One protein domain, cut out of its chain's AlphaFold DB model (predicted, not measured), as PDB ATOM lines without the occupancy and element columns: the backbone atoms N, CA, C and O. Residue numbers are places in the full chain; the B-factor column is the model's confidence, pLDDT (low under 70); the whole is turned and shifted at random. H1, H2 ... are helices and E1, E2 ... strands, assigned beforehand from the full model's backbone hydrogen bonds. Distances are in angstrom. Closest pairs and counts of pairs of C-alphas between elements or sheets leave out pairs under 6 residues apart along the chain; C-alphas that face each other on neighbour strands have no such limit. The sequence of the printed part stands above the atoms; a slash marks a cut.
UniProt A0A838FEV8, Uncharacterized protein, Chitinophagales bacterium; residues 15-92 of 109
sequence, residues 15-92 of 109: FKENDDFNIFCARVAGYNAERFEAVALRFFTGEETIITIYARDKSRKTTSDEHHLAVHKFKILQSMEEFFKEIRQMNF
ATOM      1  N   PHE A  15      -1.361 -37.331 -47.298       92.06
ATOM      2  CA  PHE A  15      -0.462 -37.686 -46.198       92.06
ATOM      3  C   PHE A  15       1.016 -37.597 -46.631       92.06
ATOM      4  O   PHE A  15       1.330 -37.458 -47.818       92.06
ATOM      5  N   LYS A  16       1.936 -37.591 -45.660       91.31
ATOM      6  CA  LYS A  16       3.387 -37.633 -45.911       91.31
ATOM      7  C   LYS A  16       3.813 -38.914 -46.643       91.31
ATOM      8  O   LYS A  16       3.083 -39.895 -46.698       91.31
ATOM      9  N   GLU A  17       4.995 -38.873 -47.258       75.50
ATOM     10  CA  GLU A  17       5.500 -39.955 -48.115       75.50
ATOM     11  C   GLU A  17       5.529 -41.304 -47.378       75.50
ATOM     12  O   GLU A  17       6.014 -41.385 -46.252       75.50
ATOM     13  N   ASN A  18       5.025 -42.350 -48.045       75.88
ATOM     14  CA  ASN A  18       4.850 -43.726 -47.550       75.88
ATOM     15  C   ASN A  18       3.745 -43.955 -46.505       75.88
ATOM     16  O   ASN A  18       3.519 -45.108 -46.147       75.88
ATOM     17  N   ASP A  19       3.017 -42.917 -46.091       80.44
ATOM     18  CA  ASP A  19       1.805 -43.072 -45.289       80.44
ATOM     19  C   ASP A  19       0.571 -42.902 -46.180       80.44
ATOM     20  O   ASP A  19       0.313 -41.834 -46.735       80.44
ATOM     21  N   ASP A  20      -0.216 -43.967 -46.316       87.06
ATOM     22  CA  ASP A  20      -1.594 -43.870 -46.788       87.06
ATOM     23  C   ASP A  20      -2.563 -43.797 -45.596       87.06
ATOM     24  O   ASP A  20      -2.188 -43.973 -44.433       87.06
ATOM     25  N   PHE A  21      -3.840 -43.523 -45.870       91.00
ATOM     26  CA  PHE A  21      -4.832 -43.365 -44.810       91.00
ATOM     27  C   PHE A  21      -4.991 -44.628 -43.940       91.00
ATOM     28  O   PHE A  21      -5.195 -44.518 -42.730       91.00
ATOM     29  N   ASN A  22      -4.851 -45.828 -44.515       91.31
ATOM     30  CA  ASN A  22      -4.913 -47.083 -43.764       91.31
ATOM     31  C   ASN A  22      -3.677 -47.283 -42.881       91.31
ATOM     32  O   ASN A  22      -3.824 -47.723 -41.738       91.31
ATOM     33  N   ILE A  23      -2.486 -46.948 -43.382       90.69
ATOM     34  CA  ILE A  23      -1.223 -47.010 -42.636       90.69
ATOM     35  C   ILE A  23      -1.270 -46.043 -41.450       90.69
ATOM     36  O   ILE A  23      -0.974 -46.436 -40.322       90.69
ATOM     37  N   PHE A  24      -1.747 -44.814 -41.668       90.31
ATOM     38  CA  PHE A  24      -1.994 -43.859 -40.589       90.31
ATOM     39  C   PHE A  24      -2.912 -44.460 -39.509       90.31
ATOM     40  O   PHE A  24      -2.576 -44.442 -38.322       90.31
ATOM     41  N   CYS A  25      -4.036 -45.063 -39.915       92.44
ATOM     42  CA  CYS A  25      -5.007 -45.655 -38.993       92.44
ATOM     43  C   CYS A  25      -4.477 -46.885 -38.239       92.44
ATOM     44  O   CYS A  25      -4.955 -47.160 -37.140       92.44
ATOM     45  N   ALA A  26      -3.475 -47.598 -38.767       91.88
ATOM     46  CA  ALA A  26      -2.867 -48.759 -38.108       91.88
ATOM     47  C   ALA A  26      -2.234 -48.433 -36.743       91.88
ATOM     48  O   ALA A  26      -2.060 -49.323 -35.914       91.88
ATOM     49  N   ARG A  27      -1.939 -47.153 -36.487       89.31
ATOM     50  CA  ARG A  27      -1.406 -46.651 -35.213       89.31
ATOM     51  C   ARG A  27      -2.484 -46.455 -34.138       89.31
ATOM     52  O   ARG A  27      -2.160 -46.192 -32.982       89.31
ATOM     53  N   VAL A  28      -3.765 -46.561 -34.496       91.81
ATOM     54  CA  VAL A  28      -4.891 -46.288 -33.594       91.81
ATOM     55  C   VAL A  28      -5.278 -47.533 -32.805       91.81
ATOM     56  O   VAL A  28      -5.449 -48.620 -33.355       91.81
ATOM     57  N   ALA A  29      -5.464 -47.368 -31.494       92.75
ATOM     58  CA  ALA A  29      -5.810 -48.461 -30.596       92.75
ATOM     59  C   ALA A  29      -7.066 -49.223 -31.065       92.75
ATOM     60  O   ALA A  29      -8.125 -48.639 -31.309       92.75
ATOM     61  N   GLY A  30      -6.939 -50.547 -31.178       93.38
ATOM     62  CA  GLY A  30      -8.013 -51.445 -31.614       93.38
ATOM     63  C   GLY A  30      -8.227 -51.513 -33.129       93.38
ATOM     64  O   GLY A  30      -8.997 -52.362 -33.581       93.38
ATOM     65  N   TYR A  31      -7.554 -50.674 -33.919       95.81
ATOM     66  CA  TYR A  31      -7.570 -50.777 -35.372       95.81
ATOM     67  C   TYR A  31      -6.632 -51.900 -35.836       95.81
ATOM     68  O   TYR A  31      -5.496 -52.013 -35.386       95.81
ATOM     69  N   ASN A  32      -7.104 -52.730 -36.763       94.81
ATOM     70  CA  ASN A  32      -6.321 -53.785 -37.403       94.81
ATOM     71  C   ASN A  32      -6.507 -53.645 -38.919       94.81
ATOM     72  O   ASN A  32      -7.620 -53.825 -39.405       94.81
ATOM     73  N   ALA A  33      -5.433 -53.340 -39.651       94.06
ATOM     74  CA  ALA A  33      -5.478 -53.083 -41.093       94.06
ATOM     75  C   ALA A  33      -5.774 -54.331 -41.948       94.06
ATOM     76  O   ALA A  33      -6.201 -54.206 -43.096       94.06
ATOM     77  N   GLU A  34      -5.588 -55.542 -41.421       94.56
ATOM     78  CA  GLU A  34      -5.982 -56.781 -42.104       94.56
ATOM     79  C   GLU A  34      -7.496 -56.987 -42.045       94.56
ATOM     80  O   GLU A  34      -8.097 -57.459 -43.007       94.56
ATOM     81  N   ARG A  35      -8.126 -56.585 -40.935       95.19
ATOM     82  CA  ARG A  35      -9.573 -56.710 -40.721       95.19
ATOM     83  C   ARG A  35     -10.358 -55.500 -41.214       95.19
ATOM     84  O   ARG A  35     -11.452 -55.658 -41.748       95.19
ATOM     85  N   PHE A  36      -9.837 -54.301 -41.002       96.31
ATOM     86  CA  PHE A  36     -10.535 -53.049 -41.258       96.31
ATOM     87  C   PHE A  36      -9.893 -52.269 -42.402       96.31
ATOM     88  O   PHE A  36      -8.699 -52.375 -42.672       96.31
ATOM     89  N   GLU A  37     -10.715 -51.482 -43.081       95.44
ATOM     90  CA  GLU A  37     -10.292 -50.511 -44.083       95.44
ATOM     91  C   GLU A  37     -10.905 -49.159 -43.759       95.44
ATOM     92  O   GLU A  37     -12.131 -49.029 -43.708       95.44
ATOM     93  N   ALA A  38     -10.059 -48.168 -43.514       95.62
ATOM     94  CA  ALA A  38     -10.454 -46.808 -43.214       95.62
ATOM     95  C   ALA A  38     -11.107 -46.170 -44.447       95.62
ATOM     96  O   ALA A  38     -10.550 -46.184 -45.541       95.62
ATOM     97  N   VAL A  39     -12.302 -45.610 -44.255       95.00
ATOM     98  CA  VAL A  39     -13.123 -45.041 -45.338       95.00
ATOM     99  C   VAL A  39     -13.457 -43.574 -45.126       95.00
ATOM    100  O   VAL A  39     -13.687 -42.855 -46.091       95.00
ATOM    101  N   ALA A  40     -13.487 -43.106 -43.877       94.81
ATOM    102  CA  ALA A  40     -13.727 -41.700 -43.590       94.81
ATOM    103  C   ALA A  40     -13.038 -41.258 -42.302       94.81
ATOM    104  O   ALA A  40     -12.870 -42.033 -41.358       94.81
ATOM    105  N   LEU A  41     -12.704 -39.973 -42.259       93.38
ATOM    106  CA  LEU A  41     -12.158 -39.289 -41.099       93.38
ATOM    107  C   LEU A  41     -13.085 -38.127 -40.749       93.38
ATOM    108  O   LEU A  41     -13.460 -37.342 -41.615       93.38
ATOM    109  N   ARG A  42     -13.472 -38.018 -39.480       93.06
ATOM    110  CA  ARG A  42     -14.278 -36.907 -38.976       93.06
ATOM    111  C   ARG A  42     -13.499 -36.135 -37.936       93.06
ATOM    112  O   ARG A  42     -13.089 -36.698 -36.923       93.06
ATOM    113  N   PHE A  43     -13.424 -34.833 -38.161       90.75
ATOM    114  CA  PHE A  43     -12.960 -33.855 -37.194       90.75
ATOM    115  C   PHE A  43     -14.156 -33.206 -36.524       90.75
ATOM    116  O   PHE A  43     -15.083 -32.742 -37.186       90.75
ATOM    117  N   PHE A  44     -14.142 -33.189 -35.200       90.25
ATOM    118  CA  PHE A  44     -15.054 -32.390 -34.407       90.25
ATOM    119  C   PHE A  44     -14.229 -31.537 -33.456       90.25
ATOM    120  O   PHE A  44     -13.391 -32.074 -32.739       90.25
ATOM    121  N   THR A  45     -14.469 -30.231 -33.462       87.06
ATOM    122  CA  THR A  45     -13.841 -29.283 -32.542       87.06
ATOM    123  C   THR A  45     -14.935 -28.501 -31.817       87.06
ATOM    124  O   THR A  45     -15.872 -28.005 -32.444       87.06
ATOM    125  N   GLY A  46     -14.851 -28.479 -30.489       85.94
ATOM    126  CA  GLY A  46     -15.770 -27.814 -29.569       85.94
ATOM    127  C   GLY A  46     -15.021 -27.482 -28.279       85.94
ATOM    128  O   GLY A  46     -13.929 -26.929 -28.344       85.94
ATOM    129  N   GLU A  47     -15.560 -27.865 -27.119       87.56
ATOM    130  CA  GLU A  47     -14.804 -27.820 -25.851       87.56
ATOM    131  C   GLU A  47     -13.607 -28.783 -25.867       87.56
ATOM    132  O   GLU A  47     -12.538 -28.472 -25.352       87.56
ATOM    133  N   GLU A  48     -13.770 -29.922 -26.540       84.44
ATOM    134  CA  GLU A  48     -12.708 -30.881 -26.822       84.44
ATOM    135  C   GLU A  48     -12.639 -31.157 -28.324       84.44
ATOM    136  O   GLU A  48     -13.644 -31.093 -29.045       84.44
ATOM    137  N   THR A  49     -11.443 -31.499 -28.806       87.19
ATOM    138  CA  THR A  49     -11.275 -31.984 -30.176       87.19
ATOM    139  C   THR A  49     -11.347 -33.503 -30.206       87.19
ATOM    140  O   THR A  49     -10.624 -34.183 -29.485       87.19
ATOM    141  N   ILE A  50     -12.198 -34.042 -31.078       90.06
ATOM    142  CA  ILE A  50     -12.351 -35.478 -31.297       90.06
ATOM    143  C   ILE A  50     -12.097 -35.782 -32.770       90.06
ATOM    144  O   ILE A  50     -12.818 -35.306 -33.652       90.06
ATOM    145  N   ILE A  51     -11.123 -36.652 -33.023       92.50
ATOM    146  CA  ILE A  51     -10.856 -37.211 -34.346       92.50
ATOM    147  C   ILE A  51     -11.406 -38.638 -34.371       92.50
ATOM    148  O   ILE A  51     -11.075 -39.462 -33.517       92.50
ATOM    149  N   THR A  52     -12.297 -38.933 -35.317       95.44
ATOM    150  CA  THR A  52     -12.933 -40.252 -35.456       95.44
ATOM    151  C   THR A  52     -12.632 -40.851 -36.819       95.44
ATOM    152  O   THR A  52     -12.940 -40.236 -37.837       95.44
ATOM    153  N   ILE A  53     -12.100 -42.068 -36.836       95.88
ATOM    154  CA  ILE A  53     -11.966 -42.895 -38.035       95.88
ATOM    155  C   ILE A  53     -13.206 -43.774 -38.154       95.88
ATOM    156  O   ILE A  53     -13.622 -44.418 -37.188       95.88
ATOM    157  N   TYR A  54     -13.764 -43.827 -39.354       96.88
ATOM    158  CA  TYR A  54     -14.754 -44.812 -39.754       96.88
ATOM    159  C   TYR A  54     -14.085 -45.826 -40.666       96.88
ATOM    160  O   TYR A  54     -13.463 -45.440 -41.655       96.88
ATOM    161  N   ALA A  55     -14.223 -47.110 -40.350       96.69
ATOM    162  CA  ALA A  55     -13.623 -48.178 -41.135       96.69
ATOM    163  C   ALA A  55     -14.616 -49.304 -41.413       96.69
ATOM    164  O   ALA A  55     -15.378 -49.695 -40.527       96.69
ATOM    165  N   ARG A  56     -14.609 -49.843 -42.632       94.94
ATOM    166  CA  ARG A  56     -15.406 -51.024 -42.984       94.94
ATOM    167  C   ARG A  56     -14.697 -52.295 -42.519       94.94
ATOM    168  O   ARG A  56     -13.477 -52.386 -42.611       94.94
ATOM    169  N   ASP A  57     -15.453 -53.271 -42.022       94.25
ATOM    170  CA  ASP A  57     -14.926 -54.608 -41.713       94.25
ATOM    171  C   ASP A  57     -14.878 -55.431 -43.008       94.25
ATOM    172  O   ASP A  57     -15.924 -55.731 -43.585       94.25
ATOM    173  N   LYS A  58     -13.675 -55.794 -43.464       92.81
ATOM    174  CA  LYS A  58     -13.440 -56.540 -44.711       92.81
ATOM    175  C   LYS A  58     -14.050 -57.946 -44.682       92.81
ATOM    176  O   LYS A  58     -14.307 -58.519 -45.735       92.81
ATOM    177  N   SER A  59     -14.283 -58.507 -43.492       88.62
ATOM    178  CA  SER A  59     -14.851 -59.852 -43.324       88.62
ATOM    179  C   SER A  59     -16.375 -59.883 -43.439       88.62
ATOM    180  O   SER A  59     -16.964 -60.933 -43.710       88.62
ATOM    181  N   ARG A  60     -17.042 -58.738 -43.253       83.44
ATOM    182  CA  ARG A  60     -18.489 -58.651 -43.420       83.44
ATOM    183  C   ARG A  60     -18.813 -58.599 -44.906       83.44
ATOM    184  O   ARG A  60     -18.551 -57.600 -45.568       83.44
ATOM    185  N   LYS A  61     -19.459 -59.654 -45.413       69.56
ATOM    186  CA  LYS A  61     -20.198 -59.559 -46.676       69.56
ATOM    187  C   LYS A  61     -21.203 -58.420 -46.526       69.56
ATOM    188  O   LYS A  61     -21.988 -58.429 -45.574       69.56
ATOM    189  N   THR A  62     -21.140 -57.446 -47.428       63.31
ATOM    190  CA  THR A  62     -22.123 -56.368 -47.567       63.31
ATOM    191  C   THR A  62     -23.505 -57.001 -47.678       63.31
ATOM    192  O   THR A  62     -23.891 -57.534 -48.709       63.31
ATOM    193  N   THR A  63     -24.196 -57.047 -46.546       60.16
ATOM    194  CA  THR A  63     -25.563 -57.559 -46.392       60.16
ATOM    195  C   THR A  63     -26.552 -56.406 -46.251       60.16
ATOM    196  O   THR A  63     -27.746 -56.635 -46.112       60.16
ATOM    197  N   SER A  64     -26.056 -55.168 -46.273       54.34
ATOM    198  CA  SER A  64     -26.847 -53.952 -46.206       54.34
ATOM    199  C   SER A  64     -27.268 -53.519 -47.604       54.34
ATOM    200  O   SER A  64     -26.476 -53.644 -48.539       54.34
ATOM    201  N   ASP A  65     -28.500 -53.010 -47.714       61.38
ATOM    202  CA  ASP A  65     -29.006 -52.230 -48.847       61.38
ATOM    203  C   ASP A  65     -27.872 -51.460 -49.535       61.38
ATOM    204  O   ASP A  65     -27.082 -50.807 -48.847       61.38
ATOM    205  N   GLU A  66     -27.810 -51.502 -50.871       64.06
ATOM    206  CA  GLU A  66     -26.730 -50.931 -51.704       64.06
ATOM    207  C   GLU A  66     -26.403 -49.452 -51.396       64.06
ATOM    208  O   GLU A  66     -25.364 -48.934 -51.796       64.06
ATOM    209  N   HIS A  67     -27.264 -48.776 -50.636       73.62
ATOM    210  CA  HIS A  67     -27.141 -47.383 -50.230       73.62
ATOM    211  C   HIS A  67     -26.400 -47.138 -48.904       73.62
ATOM    212  O   HIS A  67     -26.081 -45.985 -48.614       73.62
ATOM    213  N   HIS A  68     -26.102 -48.161 -48.090       81.94
ATOM    214  CA  HIS A  68     -25.487 -47.963 -46.768       81.94
ATOM    215  C   HIS A  68     -24.241 -48.828 -46.545       81.94
ATOM    216  O   HIS A  68     -24.293 -50.058 -46.561       81.94
ATOM    217  N   LEU A  69     -23.116 -48.173 -46.236       88.25
ATOM    218  CA  LEU A  69     -21.872 -48.830 -45.836       88.25
ATOM    219  C   LEU A  69     -21.802 -48.972 -44.307       88.25
ATOM    220  O   LEU A  69     -21.686 -47.982 -43.583       88.25
ATOM    221  N   ALA A  70     -21.833 -50.207 -43.801       90.50
ATOM    222  CA  ALA A  70     -21.633 -50.477 -42.378       90.50
ATOM    223  C   ALA A  70     -20.175 -50.200 -41.958       90.50
ATOM    224  O   ALA A  70     -19.238 -50.770 -42.519       90.50
ATOM    225  N   VAL A  71     -19.986 -49.364 -40.931       94.81
ATOM    226  CA  VAL A  71     -18.660 -48.931 -40.453       94.81
ATOM    227  C   VAL A  71     -18.493 -49.080 -38.940       94.81
ATOM    228  O   VAL A  71     -19.431 -48.903 -38.163       94.81
ATOM    229  N   HIS A  72     -17.263 -49.363 -38.521       96.06
ATOM    230  CA  HIS A  72     -16.787 -49.309 -37.143       96.06
ATOM    231  C   HIS A  72     -16.158 -47.945 -36.860       96.06
ATOM    232  O   HIS A  72     -15.523 -47.360 -37.738       96.06
ATOM    233  N   LYS A  73     -16.333 -47.443 -35.634       96.69
ATOM    234  CA  LYS A  73     -15.790 -46.149 -35.200       96.69
ATOM    235  C   LYS A  73     -14.572 -46.364 -34.307       96.69
ATOM    236  O   LYS A  73     -14.672 -47.089 -33.321       96.69
ATOM    237  N   PHE A  74     -13.479 -45.669 -34.602       96.56
ATOM    238  CA  PHE A  74     -12.269 -45.620 -33.780       96.56
ATOM    239  C   PHE A  74     -11.975 -44.162 -33.437       96.56
ATOM    240  O   PHE A  74     -12.037 -43.296 -34.308       96.56
ATOM    241  N   LYS A  75     -11.690 -43.867 -32.168       93.94
ATOM    242  CA  LYS A  75     -11.311 -42.516 -31.736       93.94
ATOM    243  C   LYS A  75      -9.795 -42.415 -31.687       93.94
ATOM    244  O   LYS A  75      -9.149 -43.301 -31.133       93.94
ATOM    245  N   ILE A  76      -9.250 -41.335 -32.230       90.25
ATOM    246  CA  ILE A  76      -7.825 -41.036 -32.110       90.25
ATOM    247  C   ILE A  76      -7.617 -40.170 -30.872       90.25
ATOM    248  O   ILE A  76      -8.314 -39.174 -30.685       90.25
ATOM    249  N   LEU A  77      -6.656 -40.563 -30.041       83.12
ATOM    250  CA  LEU A  77      -6.260 -39.855 -28.824       83.12
ATOM    251  C   LEU A  77      -5.044 -38.954 -29.089       83.12
ATOM    252  O   LEU A  77      -4.069 -39.005 -28.351       83.12
ATOM    253  N   GLN A  78      -5.077 -38.182 -30.176       84.19
ATOM    254  CA  GLN A  78      -4.005 -37.249 -30.536       84.19
ATOM    255  C   GLN A  78      -4.570 -35.845 -30.742       84.19
ATOM    256  O   GLN A  78      -5.742 -35.682 -31.097       84.19
ATOM    257  N   SER A  79      -3.728 -34.835 -30.546       87.38
ATOM    258  CA  SER A  79      -4.088 -33.441 -30.795       87.38
ATOM    259  C   SER A  79      -4.241 -33.148 -32.294       87.38
ATOM    260  O   SER A  79      -3.704 -33.849 -33.155       87.38
ATOM    261  N   MET A  80      -4.947 -32.064 -32.633       86.81
ATOM    262  CA  MET A  80      -5.017 -31.593 -34.024       86.81
ATOM    263  C   MET A  80      -3.641 -31.247 -34.581       86.81
ATOM    264  O   MET A  80      -3.375 -31.513 -35.748       86.81
ATOM    265  N   GLU A  81      -2.773 -30.659 -33.759       90.12
ATOM    266  CA  GLU A  81      -1.421 -30.291 -34.174       90.12
ATOM    267  C   GLU A  81      -0.625 -31.528 -34.602       90.12
ATOM    268  O   GLU A  81      -0.010 -31.532 -35.666       90.12
ATOM    269  N   GLU A  82      -0.683 -32.605 -33.815       89.69
ATOM    270  CA  GLU A  82      -0.060 -33.884 -34.164       89.69
ATOM    271  C   GLU A  82      -0.674 -34.489 -35.422       89.69
ATOM    272  O   GLU A  82       0.060 -34.944 -36.292       89.69
ATOM    273  N   PHE A  83      -1.998 -34.420 -35.582       89.25
ATOM    274  CA  PHE A  83      -2.640 -34.879 -36.812       89.25
ATOM    275  C   PHE A  83      -2.139 -34.118 -38.051       89.25
ATOM    276  O   PHE A  83      -1.788 -34.734 -39.057       89.25
ATOM    277  N   PHE A  84      -2.062 -32.786 -37.989       90.38
ATOM    278  CA  PHE A  84      -1.591 -31.975 -39.113       90.38
ATOM    279  C   PHE A  84      -0.115 -32.204 -39.440       90.38
ATOM    280  O   PHE A  84       0.274 -32.027 -40.594       90.38
ATOM    281  N   LYS A  85       0.701 -32.665 -38.481       91.81
ATOM    282  CA  LYS A  85       2.082 -33.086 -38.757       91.81
ATOM    283  C   LYS A  85       2.148 -34.296 -39.687       91.81
ATOM    284  O   LYS A  85       3.181 -34.465 -40.319       91.81
ATOM    285  N   GLU A  86       1.097 -35.095 -39.836       90.81
ATOM    286  CA  GLU A  86       1.068 -36.243 -40.756       90.81
ATOM    287  C   GLU A  86       0.641 -35.851 -42.184       90.81
ATOM    288  O   GLU A  86       0.761 -36.639 -43.123       90.81
ATOM    289  N   ILE A  87       0.161 -34.616 -42.370       92.88
ATOM    290  CA  ILE A  87      -0.361 -34.117 -43.642       92.88
ATOM    291  C   ILE A  87       0.744 -33.401 -44.420       92.88
ATOM    292  O   ILE A  87       1.396 -32.488 -43.921       92.88
ATOM    293  N   ARG A  88       0.925 -33.790 -45.684       94.56
ATOM    294  CA  ARG A  88       1.792 -33.098 -46.644       94.56
ATOM    295  C   ARG A  88       1.076 -31.922 -47.298       94.56
ATOM    296  O   ARG A  88       1.664 -30.860 -47.464       94.56
ATOM    297  N   GLN A  89      -0.170 -32.130 -47.711       94.62
ATOM    298  CA  GLN A  89      -0.969 -31.126 -48.403       94.62
ATOM    299  C   GLN A  89      -2.433 -31.253 -47.993       94.62
ATOM    300  O   GLN A  89      -2.963 -32.357 -47.896       94.62
ATOM    301  N   MET A  90      -3.088 -30.115 -47.793       94.06
ATOM    302  CA  MET A  90      -4.527 -30.027 -47.584       94.06
ATOM    303  C   MET A  90      -5.087 -28.947 -48.505       94.06
ATOM    304  O   MET A  90      -4.530 -27.856 -48.588       94.06
ATOM    305  N   ASN A  91      -6.182 -29.255 -49.187       94.31
ATOM    306  CA  ASN A  91      -6.949 -28.301 -49.975       94.31
ATOM    307  C   ASN A  91      -8.422 -28.438 -49.606       94.31
ATOM    308  O   ASN A  91      -8.920 -29.556 -49.495       94.31
ATOM    309  N   PHE A  92      -9.125 -27.329 -49.414       93.56
ATOM    310  CA  PHE A  92     -10.531 -27.380 -49.051       93.56
ATOM    311  C   PHE A  92     -11.310 -26.204 -49.612       93.56
ATOM    312  O   PHE A  92     -10.787 -25.107 -49.800       93.56
TER     313      PHE A  92
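AT A GLANCE: This is residues 15 to 92 of the 109 residues of an uncharacterized protein of Chitinophagales bacterium (UniProt A0A838FEV8). A twisted sheet of three strands, a long hairpin E1 and E2 with the shorter E3 beside E2, makes a wall, with the short helix H1 over one of its faces. At one end of the longest axis the loop between E2 and E3 sticks out with residues 63 to 68; near the other end are the short helix H2 and the strand E4, which points away from the sheet. The printed part has 78 residues, with two named helices and four named strands in the order H1, E1, E2, E3, H2, E4; the sheet's order is E1, E2, E3, all antiparallel, and the class is mixed, helices and strands. The whole is only just compact, close to loose, with a radius of gyration of the C-alphas of 13.6 A, and spans 38 by 32 by 27 A.

IN THESE COORDINATES: In the sheet, E1 is residues 36 to 45, 25.5 A from first to last C-alpha, beginning at C-alpha 36 at (-10.535, -53.049, -41.258); it bends by 63 degrees at residue 39. E2 is residues 49 to 57, 25.7 A long, and E3 is residues 72 to 76, 13.2 A long. H1 is residues 21 to 25, 6.3 A long, with C-alpha 21 at (-4.832, -43.365, -44.810). H2 is residues 80 to 85, 8.7 A long. E4 is residues 87 to 92, 13.3 A long, ending at C-alpha 92 at (-10.531, -27.380, -49.051).

HOW THE PARTS SIT: E1, E2 and E3 form a meander, each strand the antiparallel neighbour of the one before. The hairpin E1 and E2 has an angle of 161 degrees between directions, with N 42 and O 52 at 2.8 A and N 37 and O 56 at 2.9 A, within hydrogen-bond range. The hairpin E2 and E3 has an angle of 147 degrees, with N 53 and O 74 at 2.8 A. The sheet is only just strongly twisted, its C-alphas lying up to 4.4 A off the best plane. H1 is on the sheet, over E2, at a height of 8.4 A over the sheet; its closest C-alphas to E1 are those of Asn 22 and Ala 38, 5.6 A apart. H2 only grazes the sheet, with residues 80 to 83; the closest C-alphas of H2 and E2 are those of Met 80 and Thr 49, 7.4 A apart. E4 pairs with no named strand, is apart from H1, E1, E2 and E3, and meets H2 only through their link. In H1 and H2 every O i to N i+4 pair is within hydrogen-bond range.

THE WHOLE: The two C-alphas farthest apart are those of Thr 63 and Glu 81, at 38.4 A. The printed part has no cut. The link from E2 to E3 is long, with 14 residues. The mean pLDDT of the printed part is 88.6, and residues 61 to 66 are under 70.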